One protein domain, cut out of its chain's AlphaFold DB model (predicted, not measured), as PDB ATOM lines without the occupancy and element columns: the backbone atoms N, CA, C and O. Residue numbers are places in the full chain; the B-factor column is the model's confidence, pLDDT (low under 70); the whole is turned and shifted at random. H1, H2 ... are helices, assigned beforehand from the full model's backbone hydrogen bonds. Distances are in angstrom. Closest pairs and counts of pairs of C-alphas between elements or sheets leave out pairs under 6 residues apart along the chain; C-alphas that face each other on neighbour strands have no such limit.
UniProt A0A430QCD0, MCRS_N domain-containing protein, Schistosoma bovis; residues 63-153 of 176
ATOM      1  N   ASN A  63     195.086 256.800 198.117       54.34
ATOM      2  CA  ASN A  63     195.810 255.649 197.605       54.34
ATOM      3  C   ASN A  63     195.908 255.786 196.079       54.34
ATOM      4  O   ASN A  63     195.401 254.942 195.343       54.34
ATOM      5  N   ALA A  64     196.532 256.873 195.605       61.12
ATOM      6  CA  ALA A  64     197.039 256.894 194.238       61.12
ATOM      7  C   ALA A  64     197.969 255.672 194.092       61.12
ATOM      8  O   ALA A  64     198.844 255.503 194.948       61.12
ATOM      9  N   PRO A  65     197.753 254.772 193.114       81.88
ATOM     10  CA  PRO A  65     198.586 253.586 192.992       81.88
ATOM     11  C   PRO A  65     200.035 254.004 192.765       81.88
ATOM     12  O   PRO A  65     200.315 254.721 191.806       81.88
ATOM     13  N   TRP A  66     200.932 253.548 193.640       94.44
ATOM     14  CA  TRP A  66     202.373 253.653 193.430       94.44
ATOM     15  C   TRP A  66     202.700 253.070 192.060       94.44
ATOM     16  O   TRP A  66     202.386 251.907 191.786       94.44
ATOM     17  N   THR A  67     203.249 253.896 191.174       96.06
ATOM     18  CA  THR A  67     203.642 253.438 189.846       96.06
ATOM     19  C   THR A  67     204.980 252.705 189.935       96.06
ATOM     20  O   THR A  67     205.753 252.941 190.866       96.06
ATOM     21  N   PRO A  68     205.330 251.866 188.946       97.75
ATOM     22  CA  PRO A  68     206.648 251.236 188.925       97.75
ATOM     23  C   PRO A  68     207.784 252.268 188.843       97.75
ATOM     24  O   PRO A  68     208.887 251.997 189.304       97.75
ATOM     25  N   GLY A  69     207.515 253.461 188.294       97.88
ATOM     26  CA  GLY A  69     208.456 254.583 188.305       97.88
ATOM     27  C   GLY A  69     208.635 255.199 189.695       97.88
ATOM     28  O   GLY A  69     209.760 255.513 190.067       97.88
ATOM     29  N   ASP A  70     207.565 255.305 190.491       98.12
ATOM     30  CA  ASP A  70     207.659 255.779 191.879       98.12
ATOM     31  C   ASP A  70     208.437 254.792 192.755       98.12
ATOM     32  O   ASP A  70     209.304 255.208 193.521       98.12
ATOM     33  N   ASP A  71     208.175 253.487 192.615       98.31
ATOM     34  CA  ASP A  71     208.925 252.451 193.331       98.31
ATOM     35  C   ASP A  71     210.406 252.440 192.906       98.31
ATOM     36  O   ASP A  71     211.285 252.334 193.759       98.31
ATOM     37  N   TYR A  72     210.701 252.610 191.609       98.62
ATOM     38  CA  TYR A  72     212.073 252.722 191.100       98.62
ATOM     39  C   TYR A  72     212.815 253.921 191.701       98.62
ATOM     40  O   TYR A  72     213.933 253.772 192.196       98.62
ATOM     41  N   LEU A  73     212.190 255.102 191.679       98.50
ATOM     42  CA  LEU A  73     212.763 256.313 192.258       98.50
ATOM     43  C   LEU A  73     212.968 256.160 193.765       98.50
ATOM     44  O   LEU A  73     214.036 256.507 194.262       98.50
ATOM     45  N   LEU A  74     211.987 255.608 194.486       98.38
ATOM     46  CA  LEU A  74     212.072 255.407 195.930       98.38
ATOM     47  C   LEU A  74     213.221 254.464 196.303       98.38
ATOM     48  O   LEU A  74     214.045 254.822 197.141       98.38
ATOM     49  N   ILE A  75     213.305 253.291 195.665       98.31
ATOM     50  CA  ILE A  75     214.341 252.290 195.958       98.31
ATOM     51  C   ILE A  75     215.734 252.876 195.727       98.31
ATOM     52  O   ILE A  75     216.559 252.864 196.640       98.31
ATOM     53  N   ASN A  76     215.998 253.419 194.534       98.25
ATOM     54  CA  ASN A  76     217.340 253.896 194.213       98.25
ATOM     55  C   ASN A  76     217.710 255.152 195.013       98.25
ATOM     56  O   ASN A  76     218.824 255.235 195.520       98.25
ATOM     57  N   SER A  77     216.785 256.095 195.220       98.19
ATOM     58  CA  SER A  77     217.087 257.307 195.998       98.19
ATOM     59  C   SER A  77     217.363 256.990 197.469       98.19
ATOM     60  O   SER A  77     218.278 257.566 198.049       98.19
ATOM     61  N   VAL A  78     216.648 256.031 198.074       97.38
ATOM     62  CA  VAL A  78     216.958 255.582 199.443       97.38
ATOM     63  C   VAL A  78     218.318 254.888 199.513       97.38
ATOM     64  O   VAL A  78     219.025 255.081 200.496       97.38
ATOM     65  N   VAL A  79     218.729 254.143 198.481       95.81
ATOM     66  CA  VAL A  79     220.093 253.590 198.402       95.81
ATOM     67  C   VAL A  79     221.147 254.704 198.299       95.81
ATOM     68  O   VAL A  79     222.175 254.605 198.964       95.81
ATOM     69  N   MET A  80     220.885 255.771 197.533       95.44
ATOM     70  CA  MET A  80     221.839 256.871 197.327       95.44
ATOM     71  C   MET A  80     222.024 257.779 198.550       95.44
ATOM     72  O   MET A  80     223.163 258.035 198.936       95.44
ATOM     73  N   VAL A  81     220.934 258.258 199.171       95.00
ATOM     74  CA  VAL A  81     221.017 259.234 200.285       95.00
ATOM     75  C   VAL A  81     220.757 258.638 201.671       95.00
ATOM     76  O   VAL A  81     221.015 259.288 202.679       95.00
ATOM     77  N   CYS A  82     220.242 257.405 201.762       94.62
ATOM     78  CA  CYS A  82     219.928 256.722 203.031       94.62
ATOM     79  C   CYS A  82     219.016 257.519 203.998       94.62
ATOM     80  O   CYS A  82     218.980 257.247 205.200       94.62
ATOM     81  N   ASN A  83     218.239 258.477 203.479       95.44
ATOM     82  CA  ASN A  83     217.450 259.436 204.251       95.44
ATOM     83  C   ASN A  83     216.061 259.661 203.616       95.44
ATOM     84  O   ASN A  83     215.930 260.305 202.577       95.44
ATOM     85  N   LEU A  84     214.999 259.146 204.249       96.81
ATOM     86  CA  LEU A  84     213.625 259.242 203.726       96.81
ATOM     87  C   LEU A  84     213.077 260.678 203.723       96.81
ATOM     88  O   LEU A  84     212.303 261.029 202.831       96.81
ATOM     89  N   THR A  85     213.485 261.511 204.685       96.75
ATOM     90  CA  THR A  85     213.093 262.925 204.746       96.75
ATOM     91  C   THR A  85     213.663 263.685 203.554       96.75
ATOM     92  O   THR A  85     212.990 264.524 202.967       96.75
ATOM     93  N   GLU A  86     214.894 263.377 203.160       96.00
ATOM     94  CA  GLU A  86     215.554 263.984 202.006       96.00
ATOM     95  C   GLU A  86     214.919 263.526 200.692       96.00
ATOM     96  O   GLU A  86     214.497 264.374 199.909       96.00
ATOM     97  N   VAL A  87     214.704 262.215 200.524       97.44
ATOM     98  CA  VAL A  87     213.947 261.640 199.394       97.44
ATOM     99  C   VAL A  87     212.576 262.310 199.230       97.44
ATOM    100  O   VAL A  87     212.179 262.627 198.112       97.44
ATOM    101  N   CYS A  88     211.864 262.588 200.328       96.94
ATOM    102  CA  CYS A  88     210.563 263.267 200.298       96.94
ATOM    103  C   CYS A  88     210.611 264.699 199.731       96.94
ATOM    104  O   CYS A  88     209.595 265.183 199.229       96.94
ATOM    105  N   HIS A  89     211.748 265.390 199.834       95.44
ATOM    106  CA  HIS A  89     211.897 266.778 199.390       95.44
ATOM    107  C   HIS A  89     212.597 266.910 198.031       95.44
ATOM    108  O   HIS A  89     212.342 267.883 197.320       95.44
ATOM    109  N   THR A  90     213.470 265.966 197.667       95.12
ATOM    110  CA  THR A  90     214.297 266.036 196.450       95.12
ATOM    111  C   THR A  90     213.706 265.267 195.268       95.12
ATOM    112  O   THR A  90     213.869 265.692 194.123       95.12
ATOM    113  N   VAL A  91     212.988 264.165 195.513       96.94
ATOM    114  CA  VAL A  91     212.538 263.246 194.456       96.94
ATOM    115  C   VAL A  91     211.175 263.639 193.891       96.94
ATOM    116  O   VAL A  91     210.196 263.857 194.607       96.94
ATOM    117  N   ARG A  92     211.091 263.686 192.558       95.56
ATOM    118  CA  ARG A  92     209.886 264.075 191.813       95.56
ATOM    119  C   ARG A  92     209.056 262.859 191.401       95.56
ATOM    120  O   ARG A  92     209.062 262.443 190.247       95.56
ATOM    121  N   PHE A  93     208.320 262.318 192.365       96.44
ATOM    122  CA  PHE A  93     207.320 261.270 192.148       96.44
ATOM    123  C   PHE A  93     206.178 261.711 191.209       96.44
ATOM    124  O   PHE A  93     205.933 262.905 191.009       96.44
ATOM    125  N   ALA A  94     205.431 260.745 190.666       93.88
ATOM    126  CA  ALA A  94     204.282 260.978 189.785       93.88
ATOM    127  C   ALA A  94     203.149 261.771 190.468       93.88
ATOM    128  O   ALA A  94     202.388 262.482 189.806       93.88
ATOM    129  N   VAL A  95     203.048 261.675 191.797       92.19
ATOM    130  CA  VAL A  95     202.189 262.505 192.651       92.19
ATOM    131  C   VAL A  95     202.953 262.952 193.896       92.19
ATOM    132  O   VAL A  95     203.935 262.334 194.293       92.19
ATOM    133  N   HIS A  96     202.490 264.017 194.548       92.94
ATOM    134  CA  HIS A  96     203.089 264.477 195.800       92.94
ATOM    135  C   HIS A  96     202.697 263.534 196.945       92.94
ATOM    136  O   HIS A  96     201.526 263.489 197.331       92.94
ATOM    137  N   PHE A  97     203.675 262.818 197.495       94.25
ATOM    138  CA  PHE A  97     203.520 261.995 198.694       94.25
ATOM    139  C   PHE A  97     204.007 262.742 199.936       94.25
ATOM    140  O   PHE A  97     204.930 263.551 199.873       94.25
ATOM    141  N   THR A  98     203.401 262.458 201.087       95.38
ATOM    142  CA  THR A  98     203.953 262.875 202.381       95.38
ATOM    143  C   THR A  98     205.042 261.909 202.845       95.38
ATOM    144  O   THR A  98     205.011 260.722 202.524       95.38
ATOM    145  N   GLU A  99     205.950 262.381 203.699       96.31
ATOM    146  CA  GLU A  99     207.008 261.563 204.311       96.31
ATOM    147  C   GLU A  99     206.466 260.267 204.950       96.31
ATOM    148  O   GLU A  99     207.060 259.206 204.810       96.31
ATOM    149  N   LYS A 100     205.276 260.315 205.567       96.25
ATOM    150  CA  LYS A 100     204.610 259.142 206.169       96.25
ATOM    151  C   LYS A 100     204.070 258.140 205.146       96.25
ATOM    152  O   LYS A 100     203.906 256.964 205.470       96.25
ATOM    153  N   GLU A 101     203.730 258.594 203.944       96.00
ATOM    154  CA  GLU A 101     203.312 257.727 202.838       96.00
ATOM    155  C   GLU A 101     204.535 257.073 202.186       96.00
ATOM    156  O   GLU A 101     204.497 255.873 201.921       96.00
ATOM    157  N   ILE A 102     205.640 257.817 202.048       97.12
ATOM    158  CA  ILE A 102     206.946 257.307 201.607       97.12
ATOM    159  C   ILE A 102     207.506 256.280 202.604       97.12
ATOM    160  O   ILE A 102     207.851 255.170 202.206       97.12
ATOM    161  N   GLU A 103     207.526 256.589 203.907       97.75
ATOM    162  CA  GLU A 103     207.978 255.665 204.959       97.75
ATOM    163  C   GLU A 103     207.152 254.372 204.955       97.75
ATOM    164  O   GLU A 103     207.706 253.274 205.027       97.75
ATOM    165  N   ARG A 104     205.821 254.484 204.829       97.00
ATOM    166  CA  ARG A 104     204.951 253.310 204.710       97.00
ATOM    167  C   ARG A 104     205.295 252.492 203.472       97.00
ATOM    168  O   ARG A 104     205.485 251.290 203.607       97.00
ATOM    169  N   ARG A 105     205.414 253.120 202.299       97.50
ATOM    170  CA  ARG A 105     205.729 252.396 201.066       97.50
ATOM    171  C   ARG A 105     207.077 251.694 201.148       97.50
ATOM    172  O   ARG A 105     207.178 250.547 200.732       97.50
ATOM    173  N   TRP A 106     208.081 252.347 201.726       98.19
ATOM    174  CA  TRP A 106     209.392 251.749 201.950       98.19
ATOM    175  C   TRP A 106     209.308 250.511 202.856       98.19
ATOM    176  O   TRP A 106     209.877 249.471 202.535       98.19
ATOM    177  N   ARG A 107     208.520 250.569 203.939       98.19
ATOM    178  CA  ARG A 107     208.239 249.392 204.780       98.19
ATOM    179  C   ARG A 107     207.509 248.290 204.009       98.19
ATOM    180  O   ARG A 107     207.895 247.134 204.137       98.19
ATOM    181  N   ASP A 108     206.505 248.626 203.203       97.56
ATOM    182  CA  ASP A 108     205.769 247.645 202.399       97.56
ATOM    183  C   ASP A 108     206.702 246.955 201.377       97.56
ATOM    184  O   ASP A 108     206.677 245.735 201.246       97.56
ATOM    185  N   LEU A 109     207.592 247.705 200.711       97.62
ATOM    186  CA  LEU A 109     208.591 247.176 199.765       97.62
ATOM    187  C   LEU A 109     209.634 246.252 200.423       97.62
ATOM    188  O   LEU A 109     210.120 245.326 199.769       97.62
ATOM    189  N   LEU A 110     209.977 246.494 201.694       97.56
ATOM    190  CA  LEU A 110     210.938 245.688 202.458       97.56
ATOM    191  C   LEU A 110     210.320 244.452 203.128       97.56
ATOM    192  O   LEU A 110     211.000 243.435 203.257       97.56
ATOM    193  N   PHE A 111     209.073 244.541 203.604       97.88
ATOM    194  CA  PHE A 111     208.497 243.553 204.527       97.88
ATOM    195  C   PHE A 111     207.252 242.823 204.006       97.88
ATOM    196  O   PHE A 111     206.948 241.746 204.521       97.88
ATOM    197  N   ASP A 112     206.546 243.342 202.995       96.31
ATOM    198  CA  ASP A 112     205.472 242.605 202.320       96.31
ATOM    199  C   ASP A 112     206.040 241.911 201.060       96.31
ATOM    200  O   ASP A 112     206.374 242.578 200.074       96.31
ATOM    201  N   PRO A 113     206.154 240.568 201.041       95.50
ATOM    202  CA  PRO A 113     206.751 239.846 199.917       95.50
ATOM    203  C   PRO A 113     205.909 239.921 198.632       95.50
ATOM    204  O   PRO A 113     206.452 239.760 197.536       95.50
ATOM    205  N   ILE A 114     204.599 240.178 198.736       95.88
ATOM    206  CA  ILE A 114     203.704 240.347 197.586       95.88
ATOM    207  C   ILE A 114     203.935 241.725 196.970       95.88
ATOM    208  O   ILE A 114     204.091 241.820 195.750       95.88
ATOM    209  N   VAL A 115     204.015 242.777 197.792       95.75
ATOM    210  CA  VAL A 115     204.338 244.135 197.324       95.75
ATOM    211  C   VAL A 115     205.736 244.162 196.716       95.75
ATOM    212  O   VAL A 115     205.880 244.587 195.572       95.75
ATOM    213  N   SER A 116     206.733 243.629 197.426       97.44
ATOM    214  CA  SER A 116     208.128 243.570 196.981       97.44
ATOM    215  C   SER A 116     208.279 242.847 195.634       97.44
ATOM    216  O   SER A 116     208.797 243.415 194.671       97.44
ATOM    217  N   SER A 117     207.731 241.627 195.493       97.69
ATOM    218  CA  SER A 117     207.818 240.876 194.230       97.69
ATOM    219  C   SER A 117     207.047 241.543 193.087       97.69
ATOM    220  O   SER A 117     207.513 241.526 191.946       97.69
ATOM    221  N   THR A 118     205.877 242.128 193.367       96.56
ATOM    222  CA  THR A 118     205.069 242.822 192.352       96.56
ATOM    223  C   THR A 118     205.768 244.082 191.846       96.56
ATOM    224  O   THR A 118     205.845 244.280 190.633       96.56
ATOM    225  N   ALA A 119     206.313 244.899 192.749       97.00
ATOM    226  CA  ALA A 119     207.034 246.122 192.409       97.00
ATOM    227  C   ALA A 119     208.286 245.817 191.575       97.00
ATOM    228  O   ALA A 119     208.444 246.376 190.492       97.00
ATOM    229  N   LEU A 120     209.120 244.863 192.009       97.94
ATOM    230  CA  LEU A 120     210.328 244.465 191.276       97.94
ATOM    231  C   LEU A 120     210.011 243.953 189.863       97.94
ATOM    232  O   LEU A 120     210.653 244.379 188.907       97.94
ATOM    233  N   LYS A 121     208.977 243.114 189.699       98.12
ATOM    234  CA  LYS A 121     208.522 242.664 188.372       98.12
ATOM    235  C   LYS A 121     208.031 243.825 187.511       98.12
ATOM    236  O   LYS A 121     208.349 243.884 186.327       98.12
ATOM    237  N   ALA A 122     207.265 244.757 188.072       97.50
ATOM    238  CA  ALA A 122     206.769 245.898 187.308       97.50
ATOM    239  C   ALA A 122     207.904 246.860 186.897       97.50
ATOM    240  O   ALA A 122     207.894 247.372 185.780       97.50
ATOM    241  N   ILE A 123     208.913 247.040 187.758       98.19
ATOM    242  CA  ILE A 123     210.160 247.765 187.470       98.19
ATOM    243  C   ILE A 123     210.976 247.066 186.378       98.19
ATOM    244  O   ILE A 123     211.526 247.727 185.496       98.19
ATOM    245  N   GLU A 124     211.072 245.736 186.401       98.06
ATOM    246  CA  GLU A 124     211.774 244.954 185.378       98.06
ATOM    247  C   GLU A 124     211.232 245.274 183.976       98.06
ATOM    248  O   GLU A 124     212.017 245.592 183.083       98.06
ATOM    249  N   HIS A 125     209.902 245.336 183.841       97.50
ATOM    250  CA  HIS A 125     209.181 245.617 182.596       97.50
ATOM    251  C   HIS A 125     209.175 247.100 182.165       97.50
ATOM    252  O   HIS A 125     208.633 247.415 181.102       97.50
ATOM    253  N   LEU A 126     209.762 248.025 182.937       97.44
ATOM    254  CA  LEU A 126     209.902 249.420 182.500       97.44
ATOM    255  C   LEU A 126     210.869 249.530 181.301       97.44
ATOM    256  O   LEU A 126     211.976 248.985 181.369       97.44
ATOM    257  N   PRO A 127     210.516 250.283 180.237       97.56
ATOM    258  CA  PRO A 127     211.411 250.537 179.109       97.56
ATOM    259  C   PRO A 127     212.746 251.158 179.538       97.56
ATOM    260  O   PRO A 127     212.782 252.012 180.425       97.56
ATOM    261  N   SER A 128     213.837 250.797 178.857       97.25
ATOM    262  CA  SER A 128     215.186 251.306 179.152       97.25
ATOM    263  C   SER A 128     215.266 252.834 179.134       97.25
ATOM    264  O   SER A 128     215.782 253.417 180.081       97.25
ATOM    265  N   PHE A 129     214.677 253.489 178.125       96.56
ATOM    266  CA  PHE A 129     214.645 254.957 178.041       96.56
ATOM    267  C   PHE A 129     213.967 255.597 179.264       96.56
ATOM    268  O   PHE A 129     214.377 256.664 179.714       96.56
ATOM    269  N   MET A 130     212.943 254.936 179.819       96.69
ATOM    270  CA  MET A 130     212.227 255.426 180.992       96.69
ATOM    271  C   MET A 130     213.084 255.271 182.247       96.69
ATOM    272  O   MET A 130     213.143 256.208 183.032       96.69
ATOM    273  N   LYS A 131     213.808 254.151 182.403       97.31
ATOM    274  CA  LYS A 131     214.797 253.986 183.484       97.31
ATOM    275  C   LYS A 131     215.849 255.092 183.423       97.31
ATOM    276  O   LYS A 131     215.952 255.846 184.377       97.31
ATOM    277  N   SER A 132     216.462 255.326 182.261       97.44
ATOM    278  CA  SER A 132     217.432 256.418 182.069       97.44
ATOM    279  C   SER A 132     216.867 257.824 182.334       97.44
ATOM    280  O   SER A 132     217.612 258.718 182.732       97.44
ATOM    281  N   GLN A 133     215.565 258.054 182.134       96.81
ATOM    282  CA  GLN A 133     214.907 259.314 182.504       96.81
ATOM    283  C   GLN A 133     214.629 259.415 184.017       96.81
ATOM    284  O   GLN A 133     214.648 260.515 184.574       96.81
ATOM    285  N   LEU A 134     214.354 258.295 184.688       97.88
ATOM    286  CA  LEU A 134     214.209 258.231 186.144       97.88
ATOM    287  C   LEU A 134     215.575 258.349 186.837       97.88
ATOM    288  O   LEU A 134     215.667 259.048 187.838       97.88
ATOM    289  N   ASP A 135     216.639 257.776 186.264       97.19
ATOM    290  CA  ASP A 135     218.009 257.855 186.787       97.19
ATOM    291  C   ASP A 135     218.476 259.309 186.942       97.19
ATOM    292  O   ASP A 135     219.021 259.687 187.973       97.19
ATOM    293  N   ARG A 136     218.149 260.165 185.961       95.81
ATOM    294  CA  ARG A 136     218.412 261.620 185.981       95.81
ATOM    295  C   ARG A 136     217.668 262.390 187.090       95.81
ATOM    296  O   ARG A 136     217.857 263.598 187.207       95.81
ATOM    297  N   GLN A 137     216.773 261.740 187.836       95.69
ATOM    298  CA  GLN A 137     215.992 262.322 188.936       95.69
ATOM    299  C   GLN A 137     216.356 261.727 190.306       95.69
ATOM    300  O   GLN A 137     215.803 262.163 191.316       95.69
ATOM    301  N   ILE A 138     217.257 260.740 190.347       97.31
ATOM    302  CA  ILE A 138     217.809 260.209 191.594       97.31
ATOM    303  C   ILE A 138     218.779 261.266 192.160       97.31
ATOM    304  O   ILE A 138     219.570 261.817 191.391       97.31
ATOM    305  N   PRO A 139     218.740 261.581 193.468       95.56
ATOM    306  CA  PRO A 139     219.708 262.485 194.077       95.56
ATOM    307  C   PRO A 139     221.132 261.925 193.999       95.56
ATOM    308  O   PRO A 139     221.338 260.712 194.079       95.56
ATOM    309  N   PHE A 140     222.108 262.820 193.892       94.56
ATOM    310  CA  PHE A 140     223.520 262.470 193.980       94.56
ATOM    311  C   PHE A 140     223.869 261.891 195.359       94.56
ATOM    312  O   PHE A 140     223.225 262.184 196.366       94.56
ATOM    313  N   SER A 141     224.907 261.059 195.414       91.81
ATOM    314  CA  SER A 141     225.533 260.694 196.684       91.81
ATOM    315  C   SER A 141     226.254 261.895 197.294       91.81
ATOM    316  O   SER A 141     226.752 262.772 196.587       91.81
ATOM    317  N   SER A 142     226.474 261.865 198.609       90.06
ATOM    318  CA  SER A 142     227.306 262.874 199.276       90.06
ATOM    319  C   SER A 142     228.736 262.944 198.713       90.06
ATOM    320  O   SER A 142     229.394 263.969 198.858       90.06
ATOM    321  N   GLN A 143     229.255 261.882 198.082       91.69
ATOM    322  CA  GLN A 143     230.556 261.931 197.408       91.69
ATOM    323  C   GLN A 143     230.488 262.749 196.112       91.69
ATOM    324  O   GLN A 143     231.369 263.570 195.866       91.69
ATOM    325  N   GLU A 144     229.450 262.545 195.304       93.31
ATOM    326  CA  GLU A 144     229.208 263.306 194.076       93.31
ATOM    327  C   GLU A 144     228.909 264.776 194.390       93.31
ATOM    328  O   GLU A 144     229.539 265.648 193.798       93.31
ATOM    329  N   ASP A 145     228.071 265.067 195.390       92.44
ATOM    330  CA  ASP A 145     227.812 266.440 195.848       92.44
ATOM    331  C   ASP A 145     229.091 267.153 196.310       92.44
ATOM    332  O   ASP A 145     229.295 268.324 195.996       92.44
ATOM    333  N   ASN A 146     230.002 266.454 197.002       93.69
ATOM    334  CA  ASN A 146     231.301 267.019 197.386       93.69
ATOM    335  C   ASN A 146     232.194 267.341 196.174       93.69
ATOM    336  O   ASN A 146     232.977 268.287 196.242       93.69
ATOM    337  N   ILE A 147     232.097 266.578 195.080       94.94
ATOM    338  CA  ILE A 147     232.812 266.860 193.825       94.94
ATOM    339  C   ILE A 147     232.152 268.042 193.104       94.94
ATOM    340  O   ILE A 147     232.843 268.964 192.678       94.94
ATOM    341  N   ILE A 148     230.818 268.063 193.023       92.44
ATOM    342  CA  ILE A 148     230.040 269.150 192.411       92.44
ATOM    343  C   ILE A 148     230.293 270.477 193.144       92.44
ATOM    344  O   ILE A 148     230.504 271.505 192.502       92.44
ATOM    345  N   ALA A 149     230.367 270.458 194.477       92.56
ATOM    346  CA  ALA A 149     230.667 271.626 195.306       92.56
ATOM    347  C   ALA A 149     232.104 272.169 195.148       92.56
ATOM    348  O   ALA A 149     232.373 273.293 195.573       92.56
ATOM    349  N   GLN A 150     233.025 271.402 194.551       94.31
ATOM    350  CA  GLN A 150     234.390 271.851 194.242       94.31
ATOM    351  C   GLN A 150     234.511 272.535 192.873       94.31
ATOM    352  O   GLN A 150     235.532 273.168 192.610       94.31
ATOM    353  N   ILE A 151     233.494 272.435 192.008       91.50
ATOM    354  CA  ILE A 151     233.502 273.060 190.682       91.50
ATOM    355  C   ILE A 151     233.440 274.582 190.852       91.50
ATOM    356  O   ILE A 151     232.452 275.124 191.356       91.50
ATOM    357  N   SER A 152     234.482 275.297 190.421       89.69
ATOM    358  CA  SER A 152     234.492 276.756 190.505       89.69
ATOM    359  C   SER A 152     233.700 277.381 189.355       89.69
ATOM    360  O   SER A 152     233.563 276.814 188.268       89.69
ATOM    361  N   PHE A 153     233.210 278.606 189.561       85.44
ATOM    362  CA  PHE A 153     232.528 279.359 188.505       85.44
ATOM    363  C   PHE A 153     233.402 279.521 187.248       85.44
ATOM    364  O   PHE A 153     232.887 279.447 186.136       85.44
TER     365      PHE A 153
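Overview. This is residues 63 to 153 of the 176 residues of the protein "MCRS_N domain-containing protein" of Schistosoma bovis (UniProt A0A430QCD0). Helix H1 forms the core, with H2, H3, H4 and H5 crossed around it, while H6 and the tail after it reach away from this cluster. The 91 printed residues include six named helices, H1 to H6, and no named strand: all helix, compact, radius of gyration of the C-alphas 14.0 A, spans 48 by 30 by 21 A.

Arrangement. H1, residues 68 to 81, is the hub. H2, residues 84 to 90, touches it, closest C-alphas Ser 77 and Val 87, 6.3 A. Residues 102 to 106 alone of H3, residues 99 to 111, only just touch H1, with 3 pairs of C-alphas within 8 A, the closest Leu 74 and Trp 106. H4, residues 113 to 124, touches H3 only at the corner, closest C-alphas Leu 109 and Ser 116. H5, residues 128 to 135, is apart from H3. In these helices every O i to N i+4 pair is within hydrogen-bond range.

Along the chain. H1, 20.0 A long, begins at C-alpha 68 (206.648, 251.236, 188.925). H6, residues 142 to 148, ends at C-alpha 148 (230.040, 269.150, 192.411).

Size, cuts and confidence. The printed part has no cut and no long link; residues 63 to 64 have pLDDT under 70.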